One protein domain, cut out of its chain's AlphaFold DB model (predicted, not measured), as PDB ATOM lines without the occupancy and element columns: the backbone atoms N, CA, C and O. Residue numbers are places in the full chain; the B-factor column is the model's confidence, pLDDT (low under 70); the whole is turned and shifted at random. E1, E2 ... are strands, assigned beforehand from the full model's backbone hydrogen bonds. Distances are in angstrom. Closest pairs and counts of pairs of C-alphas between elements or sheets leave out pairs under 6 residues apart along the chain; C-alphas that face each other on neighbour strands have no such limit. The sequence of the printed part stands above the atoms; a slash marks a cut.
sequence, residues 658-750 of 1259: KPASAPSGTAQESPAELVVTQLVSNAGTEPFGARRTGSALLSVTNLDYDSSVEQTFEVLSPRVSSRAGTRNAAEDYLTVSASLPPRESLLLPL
ATOM      1  N   LYS A 658     -15.327  43.468 -27.604       88.81
ATOM      2  CA  LYS A 658     -14.914  44.759 -28.174       88.81
ATOM      3  C   LYS A 658     -13.908  45.455 -27.244       88.81
ATOM      4  O   LYS A 658     -13.968  45.225 -26.031       88.81
ATOM      5  N   PRO A 659     -12.977  46.280 -27.758       82.12
ATOM      6  CA  PRO A 659     -12.170  47.146 -26.901       82.12
ATOM      7  C   PRO A 659     -13.086  48.124 -26.154       82.12
ATOM      8  O   PRO A 659     -14.095  48.574 -26.703       82.12
ATOM      9  N   ALA A 660     -12.747  48.446 -24.907       79.44
ATOM     10  CA  ALA A 660     -13.472  49.461 -24.152       79.44
ATOM     11  C   ALA A 660     -13.223  50.867 -24.732       79.44
ATOM     12  O   ALA A 660     -12.106  51.198 -25.133       79.44
ATOM     13  N   SER A 661     -14.255  51.712 -24.753       64.25
ATOM     14  CA  SER A 661     -14.134  53.115 -25.171       64.25
ATOM     15  C   SER A 661     -13.202  53.899 -24.240       64.25
ATOM     16  O   SER A 661     -13.378  53.859 -23.020       64.25
ATOM     17  N   ALA A 662     -12.264  54.677 -24.789       50.44
ATOM     18  CA  ALA A 662     -11.451  55.576 -23.970       50.44
ATOM     19  C   ALA A 662     -12.312  56.725 -23.392       50.44
ATOM     20  O   ALA A 662     -13.285  57.137 -24.035       50.44
ATOM     21  N   PRO A 663     -11.947  57.319 -22.237       40.41
ATOM     22  CA  PRO A 663     -12.695  58.430 -21.629       40.41
ATOM     23  C   PRO A 663     -12.858  59.671 -22.525       40.41
ATOM     24  O   PRO A 663     -13.749  60.484 -22.299       40.41
ATOM     25  N   SER A 664     -12.005  59.816 -23.542       37.91
ATOM     26  CA  SER A 664     -12.012  60.871 -24.563       37.91
ATOM     27  C   SER A 664     -12.951  60.611 -25.750       37.91
ATOM     28  O   SER A 664     -13.028  61.447 -26.647       37.91
ATOM     29  N   GLY A 665     -13.627  59.457 -25.819       33.75
ATOM     30  CA  GLY A 665     -14.485  59.070 -26.951       33.75
ATOM     31  C   GLY A 665     -13.735  58.596 -28.206       33.75
ATOM     32  O   GLY A 665     -14.352  58.045 -29.114       33.75
ATOM     33  N   THR A 666     -12.410  58.743 -28.253       35.56
ATOM     34  CA  THR A 666     -11.547  58.083 -29.242       35.56
ATOM     35  C   THR A 666     -11.494  56.582 -28.962       35.56
ATOM     36  O   THR A 666     -11.237  56.179 -27.826       35.56
ATOM     37  N   ALA A 667     -11.703  55.739 -29.974       40.97
ATOM     38  CA  ALA A 667     -11.486  54.302 -29.823       40.97
ATOM     39  C   ALA A 667     -10.005  54.036 -29.506       40.97
ATOM     40  O   ALA A 667      -9.126  54.560 -30.188       40.97
ATOM     41  N   GLN A 668      -9.730  53.241 -28.470       46.94
ATOM     42  CA  GLN A 668      -8.376  52.764 -28.209       46.94
ATOM     43  C   GLN A 668      -8.050  51.703 -29.264       46.94
ATOM     44  O   GLN A 668      -8.780  50.716 -29.389       46.94
ATOM     45  N   GLU A 669      -6.998  51.923 -30.056       52.09
ATOM     46  CA  GLU A 669      -6.561  50.931 -31.038       52.09
ATOM     47  C   GLU A 669      -6.176  49.634 -30.326       52.09
ATOM     48  O   GLU A 669      -5.527  49.651 -29.278       52.09
ATOM     49  N   SER A 670      -6.600  48.498 -30.886       54.19
ATOM     50  CA  SER A 670      -6.235  47.198 -30.330       54.19
ATOM     51  C   SER A 670      -4.711  47.027 -30.413       54.19
ATOM     52  O   SER A 670      -4.136  47.373 -31.451       54.19
ATOM     53  N   PRO A 671      -4.042  46.481 -29.382       60.16
ATOM     54  CA  PRO A 671      -2.604  46.243 -29.409       60.16
ATOM     55  C   PRO A 671      -2.144  45.385 -30.599       60.16
ATOM     56  O   PRO A 671      -2.921  44.665 -31.236       60.16
ATOM     57  N   ALA A 672      -0.862  45.519 -30.925       66.25
ATOM     58  CA  ALA A 672      -0.289  45.193 -32.227       66.25
ATOM     59  C   ALA A 672      -0.488  43.718 -32.649       66.25
ATOM     60  O   ALA A 672      -1.076  43.454 -33.697       66.25
ATOM     61  N   GLU A 673      -0.111  42.767 -31.784       86.31
ATOM     62  CA  GLU A 673      -0.105  41.318 -32.064       86.31
ATOM     63  C   GLU A 673      -0.905  40.493 -31.019       86.31
ATOM     64  O   GLU A 673      -0.455  39.451 -30.535       86.31
ATOM     65  N   LEU A 674      -2.103  40.961 -30.637       90.38
ATOM     66  CA  LEU A 674      -3.038  40.189 -29.798       90.38
ATOM     67  C   LEU A 674      -3.946  39.258 -30.615       90.38
ATOM     68  O   LEU A 674      -4.554  39.680 -31.598       90.38
ATOM     69  N   VAL A 675      -4.182  38.053 -30.085       93.31
ATOM     70  CA  VAL A 675      -5.338  37.207 -30.432       93.31
ATOM     71  C   VAL A 675      -6.250  37.089 -29.208       93.31
ATOM     72  O   VAL A 675      -5.786  36.788 -28.107       93.31
ATOM     73  N   VAL A 676      -7.551  37.336 -29.387       94.25
ATOM     74  CA  VAL A 676      -8.557  37.327 -28.310       94.25
ATOM     75  C   VAL A 676      -9.786  36.546 -28.763       94.25
ATOM     76  O   VAL A 676     -10.238  36.704 -29.895       94.25
ATOM     77  N   THR A 677     -10.335  35.677 -27.913       95.31
ATOM     78  CA  THR A 677     -11.490  34.830 -28.268       95.31
ATOM     79  C   THR A 677     -12.290  34.421 -27.028       95.31
ATOM     80  O   THR A 677     -11.709  34.068 -26.005       95.31
ATOM     81  N   GLN A 678     -13.627  34.448 -27.103       96.75
ATOM     82  CA  GLN A 678     -14.504  33.959 -26.029       96.75
ATOM     83  C   GLN A 678     -14.917  32.501 -26.292       96.75
ATOM     84  O   GLN A 678     -15.592  32.217 -27.281       96.75
ATOM     85  N   LEU A 679     -14.579  31.593 -25.377       97.50
ATOM     86  CA  LEU A 679     -15.170  30.255 -25.273       97.50
ATOM     87  C   LEU A 679     -16.417  30.324 -24.384       97.50
ATOM     88  O   LEU A 679     -16.380  30.954 -23.325       97.50
ATOM     89  N   VAL A 680     -17.506  29.664 -24.770       96.50
ATOM     90  CA  VAL A 680     -18.759  29.571 -23.993       96.50
ATOM     91  C   VAL A 680     -19.187  28.117 -23.817       96.50
ATOM     92  O   VAL A 680     -18.916  27.279 -24.673       96.50
ATOM     93  N   SER A 681     -19.901  27.816 -22.732       95.06
ATOM     94  CA  SER A 681     -20.473  26.483 -22.508       95.06
ATOM     95  C   SER A 681     -21.495  26.084 -23.588       95.06
ATOM     96  O   SER A 681     -22.342  26.892 -23.984       95.06
ATOM     97  N   ASN A 682     -21.495  24.807 -23.980       93.38
ATOM     98  CA  ASN A 682     -22.532  24.148 -24.789       93.38
ATOM     99  C   ASN A 682     -23.922  24.325 -24.157       93.38
ATOM    100  O   ASN A 682     -24.900  24.653 -24.835       93.38
ATOM    101  N   ALA A 683     -23.985  24.207 -22.827       88.38
ATOM    102  CA  ALA A 683     -25.159  24.555 -22.040       88.38
ATOM    103  C   ALA A 683     -25.515  26.041 -22.222       88.38
ATOM    104  O   ALA A 683     -24.695  26.927 -21.956       88.38
ATOM    105  N   GLY A 684     -26.756  26.305 -22.638       87.12
ATOM    106  CA  GLY A 684     -27.281  27.654 -22.869       87.12
ATOM    107  C   GLY A 684     -27.188  28.161 -24.314       87.12
ATOM    108  O   GLY A 684     -27.555  29.310 -24.543       87.12
ATOM    109  N   THR A 685     -26.732  27.348 -25.275       89.56
ATOM    110  CA  THR A 685     -26.830  27.659 -26.714       89.56
ATOM    111  C   THR A 685     -28.255  27.419 -27.229       89.56
ATOM    112  O   THR A 685     -28.689  26.276 -27.348       89.56
ATOM    113  N   GLU A 686     -28.973  28.495 -27.563       90.38
ATOM    114  CA  GLU A 686     -30.258  28.491 -28.282       90.38
ATOM    115  C   GLU A 686     -30.053  29.044 -29.725       90.38
ATOM    116  O   GLU A 686     -29.043  29.706 -29.995       90.38
ATOM    117  N   PRO A 687     -30.981  28.806 -30.681       92.12
ATOM    118  CA  PRO A 687     -30.881  29.332 -32.048       92.12
ATOM    119  C   PRO A 687     -30.745  30.861 -32.152       92.12
ATOM    120  O   PRO A 687     -31.177  31.618 -31.283       92.12
ATOM    121  N   PHE A 688     -30.161  31.318 -33.261       91.19
ATOM    122  CA  PHE A 688     -29.857  32.712 -33.595       91.19
ATOM    123  C   PHE A 688     -29.145  33.458 -32.462       91.19
ATOM    124  O   PHE A 688     -29.508  34.581 -32.100       91.19
ATOM    125  N   GLY A 689     -28.124  32.812 -31.899       85.94
ATOM    126  CA  GLY A 689     -27.260  33.353 -30.862       85.94
ATOM    127  C   GLY A 689     -27.972  33.627 -29.542       85.94
ATOM    128  O   GLY A 689     -27.451  34.390 -28.727       85.94
ATOM    129  N   ALA A 690     -29.178  33.093 -29.325       89.75
ATOM    130  CA  ALA A 690     -29.898  33.240 -28.069       89.75
ATOM    131  C   ALA A 690     -29.191  32.468 -26.944       89.75
ATOM    132  O   ALA A 690     -28.689  31.363 -27.138       89.75
ATOM    133  N   ARG A 691     -29.102  33.096 -25.766       90.19
ATOM    134  CA  ARG A 691     -28.522  32.521 -24.547       90.19
ATOM    135  C   ARG A 691     -29.200  33.129 -23.323       90.19
ATOM    136  O   ARG A 691     -29.539  34.313 -23.341       90.19
ATOM    137  N   ARG A 692     -29.353  32.328 -22.265       83.88
ATOM    138  CA  ARG A 692     -29.903  32.738 -20.950       83.88
ATOM    139  C   ARG A 692     -29.063  32.266 -19.761       83.88
ATOM    140  O   ARG A 692     -29.227  32.751 -18.645       83.88
ATOM    141  N   THR A 693     -28.188  31.291 -19.989       88.00
ATOM    142  CA  THR A 693     -27.403  30.569 -18.982       88.00
ATOM    143  C   THR A 693     -26.010  30.247 -19.533       88.00
ATOM    144  O   THR A 693     -25.723  30.497 -20.705       88.00
ATOM    145  N   GLY A 694     -25.136  29.724 -18.669       89.94
ATOM    146  CA  GLY A 694     -23.772  29.332 -19.018       89.94
ATOM    147  C   GLY A 694     -22.680  30.191 -18.376       89.94
ATOM    148  O   GLY A 694     -22.949  31.147 -17.636       89.94
ATOM    149  N   SER A 695     -21.445  29.813 -18.682       93.81
ATOM    150  CA  SER A 695     -20.180  30.434 -18.269       93.81
ATOM    151  C   SER A 695     -19.255  30.575 -19.486       93.81
ATOM    152  O   SER A 695     -19.572  30.081 -20.574       93.81
ATOM    153  N   ALA A 696     -18.136  31.281 -19.323       96.62
ATOM    154  CA  ALA A 696     -17.149  31.480 -20.379       96.62
ATOM    155  C   ALA A 696     -15.706  31.537 -19.862       96.62
ATOM    156  O   ALA A 696     -15.459  31.878 -18.704       96.62
ATOM    157  N   LEU A 697     -14.771  31.288 -20.779       97.81
ATOM    158  CA  LEU A 697     -13.370  31.691 -20.684       97.81
ATOM    159  C   LEU A 697     -13.100  32.720 -21.790       97.81
ATOM    160  O   LEU A 697     -13.493  32.509 -22.937       97.81
ATOM    161  N   LEU A 698     -12.437  33.828 -21.473       97.75
ATOM    162  CA  LEU A 698     -11.838  34.711 -22.474       97.75
ATOM    163  C   LEU A 698     -10.372  34.313 -22.634       97.75
ATOM    164  O   LEU A 698      -9.578  34.531 -21.722       97.75
ATOM    165  N   SER A 699     -10.014  33.748 -23.782       97.25
ATOM    166  CA  SER A 699      -8.611  33.586 -24.148       97.25
ATOM    167  C   SER A 699      -8.043  34.930 -24.581       97.25
ATOM    168  O   SER A 699      -8.618  35.593 -25.448       97.25
ATOM    169  N   VAL A 700      -6.898  35.301 -24.014       96.00
ATOM    170  CA  VAL A 700      -6.080  36.443 -24.433       96.00
ATOM    171  C   VAL A 700      -4.658  35.935 -24.638       96.00
ATOM    172  O   VAL A 700      -4.054  35.402 -23.708       96.00
ATOM    173  N   THR A 701      -4.131  36.083 -25.850       96.12
ATOM    174  CA  THR A 701      -2.803  35.593 -26.245       96.12
ATOM    175  C   THR A 701      -1.987  36.742 -26.818       96.12
ATOM    176  O   THR A 701      -2.416  37.376 -27.782       96.12
ATOM    177  N   ASN A 702      -0.808  36.990 -26.245       94.62
ATOM    178  CA  ASN A 702       0.138  37.984 -26.740       94.62
ATOM    179  C   ASN A 702       1.220  37.303 -27.589       94.62
ATOM    180  O   ASN A 702       2.020  36.522 -27.069       94.62
ATOM    181  N   LEU A 703       1.241  37.579 -28.897       93.44
ATOM    182  CA  LEU A 703       2.273  37.060 -29.800       93.44
ATOM    183  C   LEU A 703       3.524  37.948 -29.846       93.44
ATOM    184  O   LEU A 703       4.561  37.472 -30.313       93.44
ATOM    185  N   ASP A 704       3.448  39.185 -29.347       90.31
ATOM    186  CA  ASP A 704       4.585  40.107 -29.271       90.31
ATOM    187  C   ASP A 704       5.740  39.490 -28.455       90.31
ATOM    188  O   ASP A 704       5.526  38.690 -27.534       90.31
ATOM    189  N   TYR A 705       6.970  39.819 -28.846       83.94
ATOM    190  CA  TYR A 705       8.206  39.292 -28.271       83.94
ATOM    191  C   TYR A 705       8.824  40.221 -27.215       83.94
ATOM    192  O   TYR A 705       9.412  39.728 -26.254       83.94
ATOM    193  N   ASP A 706       8.623  41.534 -27.345       86.00
ATOM    194  CA  ASP A 706       9.261  42.562 -26.514       86.00
ATOM    195  C   ASP A 706       8.232  43.359 -25.691       86.00
ATOM    196  O   ASP A 706       8.507  43.766 -24.557       86.00
ATOM    197  N   SER A 707       7.018  43.545 -26.219       89.75
ATOM    198  CA  SER A 707       5.977  44.376 -25.606       89.75
ATOM    199  C   SER A 707       5.080  43.590 -24.648       89.75
ATOM    200  O   SER A 707       4.414  42.620 -25.019       89.75
ATOM    201  N   SER A 708       4.985  44.069 -23.404       90.75
ATOM    202  CA  SER A 708       3.850  43.727 -22.537       90.75
ATOM    203  C   SER A 708       2.600  44.475 -23.007       90.75
ATOM    204  O   SER A 708       2.696  45.609 -23.475       90.75
ATOM    205  N   VAL A 709       1.429  43.864 -22.852       89.00
ATOM    206  CA  VAL A 709       0.148  44.417 -23.297       89.00
ATOM    207  C   VAL A 709      -0.791  44.604 -22.112       89.00
ATOM    208  O   VAL A 709      -1.103  43.641 -21.416       89.00
ATOM    209  N   GLU A 710      -1.300  45.824 -21.933       89.94
ATOM    210  CA  GLU A 710      -2.402  46.125 -21.014       89.94
ATOM    211  C   GLU A 710      -3.617  46.605 -21.816       89.94
ATOM    212  O   GLU A 710      -3.564  47.643 -22.476       89.94
ATOM    213  N   GLN A 711      -4.716  45.848 -21.778       88.75
ATOM    214  CA  GLN A 711      -5.935  46.158 -22.528       88.75
ATOM    215  C   GLN A 711      -7.180  45.892 -21.680       88.75
ATOM    216  O   GLN A 711      -7.257  44.910 -20.941       88.75
ATOM    217  N   THR A 712      -8.183  46.764 -21.812       91.81
ATOM    218  CA  THR A 712      -9.518  46.533 -21.244       91.81
ATOM    219  C   THR A 712     -10.518  46.214 -22.348       91.81
ATOM    220  O   THR A 712     -10.607  46.912 -23.361       91.81
ATOM    221  N   PHE A 713     -11.273  45.142 -22.135       91.69
ATOM    222  CA  PHE A 713     -12.280  44.614 -23.039       91.69
ATOM    223  C   PHE A 713     -13.668  44.753 -22.417       91.69
ATOM    224  O   PHE A 713     -13.852  44.565 -21.212       91.69
ATOM    225  N   GLU A 714     -14.660  45.008 -23.260       93.38
ATOM    226  CA  GLU A 714     -16.055  44.726 -22.958       93.38
ATOM    227  C   GLU A 714     -16.415  43.394 -23.624       93.38
ATOM    228  O   GLU A 714     -16.444  43.280 -24.850       93.38
ATOM    229  N   VAL A 715     -16.691  42.374 -22.812       95.12
ATOM    230  CA  VAL A 715     -17.022  41.021 -23.277       95.12
ATOM    231  C   VAL A 715     -18.506  40.755 -23.066       95.12
ATOM    232  O   VAL A 715     -19.016  40.918 -21.957       95.12
ATOM    233  N   LEU A 716     -19.221  40.340 -24.107       93.81
ATOM    234  CA  LEU A 716     -20.648  40.052 -24.019       93.81
ATOM    235  C   LEU A 716     -20.876  38.882 -23.053       93.81
ATOM    236  O   LEU A 716     -20.260  37.817 -23.176       93.81
ATOM    237  N   SER A 717     -21.769  39.062 -22.080       93.56
ATOM    238  CA  SER A 717     -22.035  38.048 -21.055       93.56
ATOM    239  C   SER A 717     -22.401  36.691 -21.689       93.56
ATOM    240  O   SER A 717     -23.188  36.651 -22.644       93.56
ATOM    241  N   PRO A 718     -21.887  35.552 -21.177       93.44
ATOM    242  CA  PRO A 718     -22.232  34.223 -21.696       93.44
ATOM    243  C   PRO A 718     -23.712  33.861 -21.493       93.44
ATOM    244  O   PRO A 718     -24.203  32.921 -22.108       93.44
ATOM    245  N   ARG A 719     -24.434  34.619 -20.656       91.31
ATOM    246  CA  ARG A 719     -25.856  34.419 -20.326       91.31
ATOM    247  C   ARG A 719     -26.799  35.343 -21.112       91.31
ATOM    248  O   ARG A 719     -27.957  35.488 -20.739       91.31
ATOM    249  N   VAL A 720     -26.291  35.999 -22.156       91.62
ATOM    250  CA  VAL A 720     -26.985  37.026 -22.948       91.62
ATOM    251  C   VAL A 720     -26.884  36.690 -24.436       91.62
ATOM    252  O   VAL A 720     -25.838  36.234 -24.892       91.62
ATOM    253  N   SER A 721     -27.946  36.943 -25.207       90.31
ATOM    254  CA  SER A 721     -27.963  36.711 -26.659       90.31
ATOM    255  C   SER A 721     -27.000  37.622 -27.434       90.31
ATOM    256  O   SER A 721     -26.913  38.815 -27.134       90.31
ATOM    257  N   SER A 722     -26.331  37.097 -28.473       90.00
ATOM    258  CA  SER A 722     -25.617  37.945 -29.446       90.00
ATOM    259  C   SER A 722     -26.563  38.713 -30.372       90.00
ATOM    260  O   SER A 722     -26.188  39.776 -30.853       90.00
ATOM    261  N   ARG A 723     -27.809  38.268 -30.576       86.69
ATOM    262  CA  ARG A 723     -28.824  39.052 -31.293       86.69
ATOM    263  C   ARG A 723     -29.317  40.202 -30.404       86.69
ATOM    264  O   ARG A 723     -29.572  40.019 -29.213       86.69
ATOM    265  N   ALA A 724     -29.414  41.402 -30.967       75.50
ATOM    266  CA  ALA A 724     -29.872  42.594 -30.259       75.50
ATOM    267  C   ALA A 724     -31.359  42.503 -29.857       75.50
ATOM    268  O   ALA A 724     -32.168  41.869 -30.533       75.50
ATOM    269  N   GLY A 725     -31.721  43.176 -28.761       66.94
ATOM    270  CA  GLY A 725     -33.081  43.231 -28.224       66.94
ATOM    271  C   GLY A 725     -33.342  44.529 -27.455       66.94
ATOM    272  O   GLY A 725     -32.455  45.362 -27.309       66.94
ATOM    273  N   THR A 726     -34.558  44.703 -26.940       47.88
ATOM    274  CA  THR A 726     -35.075  45.975 -26.386       47.88
ATOM    275  C   THR A 726     -34.628  46.313 -24.951       47.88
ATOM    276  O   THR A 726     -35.268  47.123 -24.282       47.88
ATOM    277  N   ARG A 727     -33.555  45.694 -24.439       54.22
ATOM    278  CA  ARG A 727     -33.030  45.937 -23.078       54.22
ATOM    279  C   ARG A 727     -31.859  46.924 -23.075       54.22
ATOM    280  O   ARG A 727     -31.232  47.159 -24.101       54.22
ATOM    281  N   ASN A 728     -31.553  47.471 -21.896       54.53
ATOM    282  CA  ASN A 728     -30.426  48.382 -21.668       54.53
ATOM    283  C   ASN A 728     -29.086  47.695 -21.996       54.53
ATOM    284  O   ASN A 728     -28.531  46.965 -21.178       54.53
ATOM    285  N   ALA A 729     -28.556  47.944 -23.196       60.66
ATOM    286  CA  ALA A 729     -27.423  47.202 -23.753       60.66
ATOM    287  C   ALA A 729     -26.097  47.346 -22.972       60.66
ATOM    288  O   ALA A 729     -25.182  46.557 -23.191       60.66
ATOM    289  N   ALA A 730     -25.989  48.324 -22.065       61.34
ATOM    290  CA  ALA A 730     -24.785  48.578 -21.273       61.34
ATOM    291  C   ALA A 730     -24.561  47.579 -20.118       61.34
ATOM    292  O   ALA A 730     -23.418  47.347 -19.745       61.34
ATOM    293  N   GLU A 731     -25.613  46.965 -19.557       72.06
ATOM    294  CA  GLU A 731     -25.462  45.977 -18.464       72.06
ATOM    295  C   GLU A 731     -25.260  44.531 -18.965       72.06
ATOM    296  O   GLU A 731     -24.975  43.628 -18.178       72.06
ATOM    297  N   ASP A 732     -25.367  44.312 -20.280       88.00
ATOM    298  CA  ASP A 732     -25.175  43.012 -20.937       88.00
ATOM    299  C   ASP A 732     -23.684  42.642 -21.130       88.00
ATOM    300  O   ASP A 732     -23.357  41.466 -21.338       88.00
ATOM    301  N   TYR A 733     -22.779  43.625 -21.058       91.62
ATOM    302  CA  TYR A 733     -21.329  43.460 -21.214       91.62
ATOM    303  C   TYR A 733     -20.603  43.378 -19.859       91.62
ATOM    304  O   TYR A 733     -21.011  43.965 -18.858       91.62
ATOM    305  N   LEU A 734     -19.500  42.631 -19.831       92.25
ATOM    306  CA  LEU A 734     -18.602  42.460 -18.690       92.25
ATOM    307  C   LEU A 734     -17.280  43.168 -18.989       92.25
ATOM    308  O   LEU A 734     -16.626  42.854 -19.982       92.25
ATOM    309  N   THR A 735     -16.865  44.090 -18.124       92.19
ATOM    310  CA  THR A 735     -15.531  44.696 -18.205       92.19
ATOM    311  C   THR A 735     -14.475  43.703 -17.717       92.19
ATOM    312  O   THR A 735     -14.605  43.133 -16.625       92.19
ATOM    313  N   VAL A 736     -13.432  43.505 -18.521       93.44
ATOM    314  CA  VAL A 736     -12.285  42.636 -18.225       93.44
ATOM    315  C   VAL A 736     -11.013  43.395 -18.585       93.44
ATOM    316  O   VAL A 736     -10.787  43.690 -19.757       93.44
ATOM    317  N   SER A 737     -10.185  43.717 -17.596       91.56
ATOM    318  CA  SER A 737      -8.847  44.275 -17.819       91.56
ATOM    319  C   SER A 737      -7.820  43.153 -17.721       91.56
ATOM    320  O   SER A 737      -7.820  42.407 -16.741       91.56
ATOM    321  N   ALA A 738      -6.963  43.030 -18.732       91.31
ATOM    322  CA  ALA A 738      -5.914  42.024 -18.802       91.31
ATOM    323  C   ALA A 738      -4.554  42.702 -19.011       91.31
ATOM    324  O   ALA A 738      -4.428  43.607 -19.837       91.31
ATOM    325  N   SER A 739      -3.551  42.242 -18.264       91.94
ATOM    326  CA  SER A 739      -2.153  42.662 -18.372       91.94
ATOM    327  C   SER A 739      -1.308  41.411 -18.612       91.94
ATOM    328  O   SER A 739      -1.325  40.482 -17.801       91.94
ATOM    329  N   LEU A 740      -0.644  41.334 -19.768       92.19
ATOM    330  CA  LEU A 740       0.119  40.166 -20.213       92.19
ATOM    331  C   LEU A 740       1.565  40.570 -20.542       92.19
ATOM    332  O   LEU A 740       1.765  41.521 -21.298       92.19
ATOM    333  N   PRO A 741       2.579  39.827 -20.060       93.44
ATOM    334  CA  PRO A 741       3.935  39.892 -20.603       93.44
ATOM    335  C   PRO A 741       3.990  39.546 -22.107       93.44
ATOM    336  O   PRO A 741       3.006  39.049 -22.668       93.44
ATOM    337  N   PRO A 742       5.145  39.743 -22.768       93.06
ATOM    338  CA  PRO A 742       5.387  39.185 -24.094       93.06
ATOM    339  C   PRO A 742       5.276  37.656 -24.068       93.06
ATOM    340  O   PRO A 742       5.601  37.019 -23.061       93.06
ATOM    341  N   ARG A 743       4.842  37.062 -25.184       93.25
ATOM    342  CA  ARG A 743       4.779  35.602 -25.404       93.25
ATOM    343  C   ARG A 743       3.991  34.789 -24.349       93.25
ATOM    344  O   ARG A 743       4.265  33.603 -24.165       93.25
ATOM    345  N   GLU A 744       2.996  35.389 -23.693       94.62
ATOM    346  CA  GLU A 744       2.123  34.755 -22.682       94.62
ATOM    347  C   GLU A 744       0.678  34.557 -23.193       94.62
ATOM    348  O   GLU A 744       0.217  35.257 -24.100       94.62
ATOM    349  N   SER A 745      -0.059  33.611 -22.600       96.19
ATOM    350  CA  SER A 745      -1.485  33.390 -22.880       96.19
ATOM    351  C   SER A 745      -2.277  33.024 -21.619       96.19
ATOM    352  O   SER A 745      -1.846  32.197 -20.811       96.19
ATOM    353  N   LEU A 746      -3.451  33.639 -21.458       96.81
ATOM    354  CA  LEU A 746      -4.334  33.489 -20.299       96.81
ATOM    355  C   LEU A 746      -5.757  33.103 -20.719       96.81
ATOM    356  O   LEU A 746      -6.320  33.699 -21.637       96.81
ATOM    357  N   LEU A 747      -6.362  32.166 -19.989       97.31
ATOM    358  CA  LEU A 747      -7.786  31.839 -20.030       97.31
ATOM    359  C   LEU A 747      -8.488  32.478 -18.823       97.31
ATOM    360  O   LEU A 747      -8.365  32.030 -17.681       97.31
ATOM    361  N   LEU A 748      -9.214  33.564 -19.075       97.69
ATOM    362  CA  LEU A 748      -9.789  34.429 -18.045       97.69
ATOM    363  C   LEU A 748     -11.260  34.059 -17.752       97.69
ATOM    364  O   LEU A 748     -12.087  34.111 -18.667       97.69
ATOM    365  N   PRO A 749     -11.629  33.696 -16.508       97.06
ATOM    366  CA  PRO A 749     -12.963  33.186 -16.184       97.06
ATOM    367  C   PRO A 749     -14.046  34.269 -16.156       97.06
ATOM    368  O   PRO A 749     -13.878  35.331 -15.555       97.06
ATOM    369  N   LEU A 750     -15.201  33.956 -16.752       96.50
ATOM    370  CA  LEU A 750     -16.371  34.830 -16.855       96.50
ATOM    371  C   LEU A 750     -17.645  34.095 -16.423       96.50
ATOM    372  O   LEU A 750     -18.025  33.075 -17.006       96.50
TER     373      LEU A 750
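What this domain is: This is residues 658 to 750 of the 1259 residues of the protein "Glyco_hydro_35 domain-containing protein" of Acidobacteria bacterium (UniProt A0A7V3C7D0). With little regular structure, this is a small sandwich: the sheet E1 - E2 - E5 and the two-stranded sheet E3 - E4 lie face to face, with long unnamed loops between E1 and E2 and between E3 and E4. The printed part has 93 residues, no named helix and strands E1 to E5 in order, all strand, both sheets antiparallel, with 37 residues in named elements. It is only just compact, close to loose, radius of gyration of the C-alphas 14.6 A, spanning 42 by 32 by 17 A.

How they stand to each other: Look first at E1, residues 674 to 681, a hairpin with E2, residues 696 to 702; N 677 and O 699 are 3.0 A apart. E5, residues 745 to 750, is antiparallel to E2, N 698 to O 748 being 2.8 A. E3, residues 709 to 716, and E4, residues 733 to 740, form a hairpin; N 713 and O 736 are 2.8 A apart.

Where its parts are: Find C-alpha 674 at (-3.038, 40.189, -29.798); E1 runs 23.3 A from there. E5 ends at C-alpha 750, (-16.371, 34.830, -16.855).

The domain as a whole: The printed part has no cut; pLDDT is under 70 at residues 661 to 672 and 725 to 730.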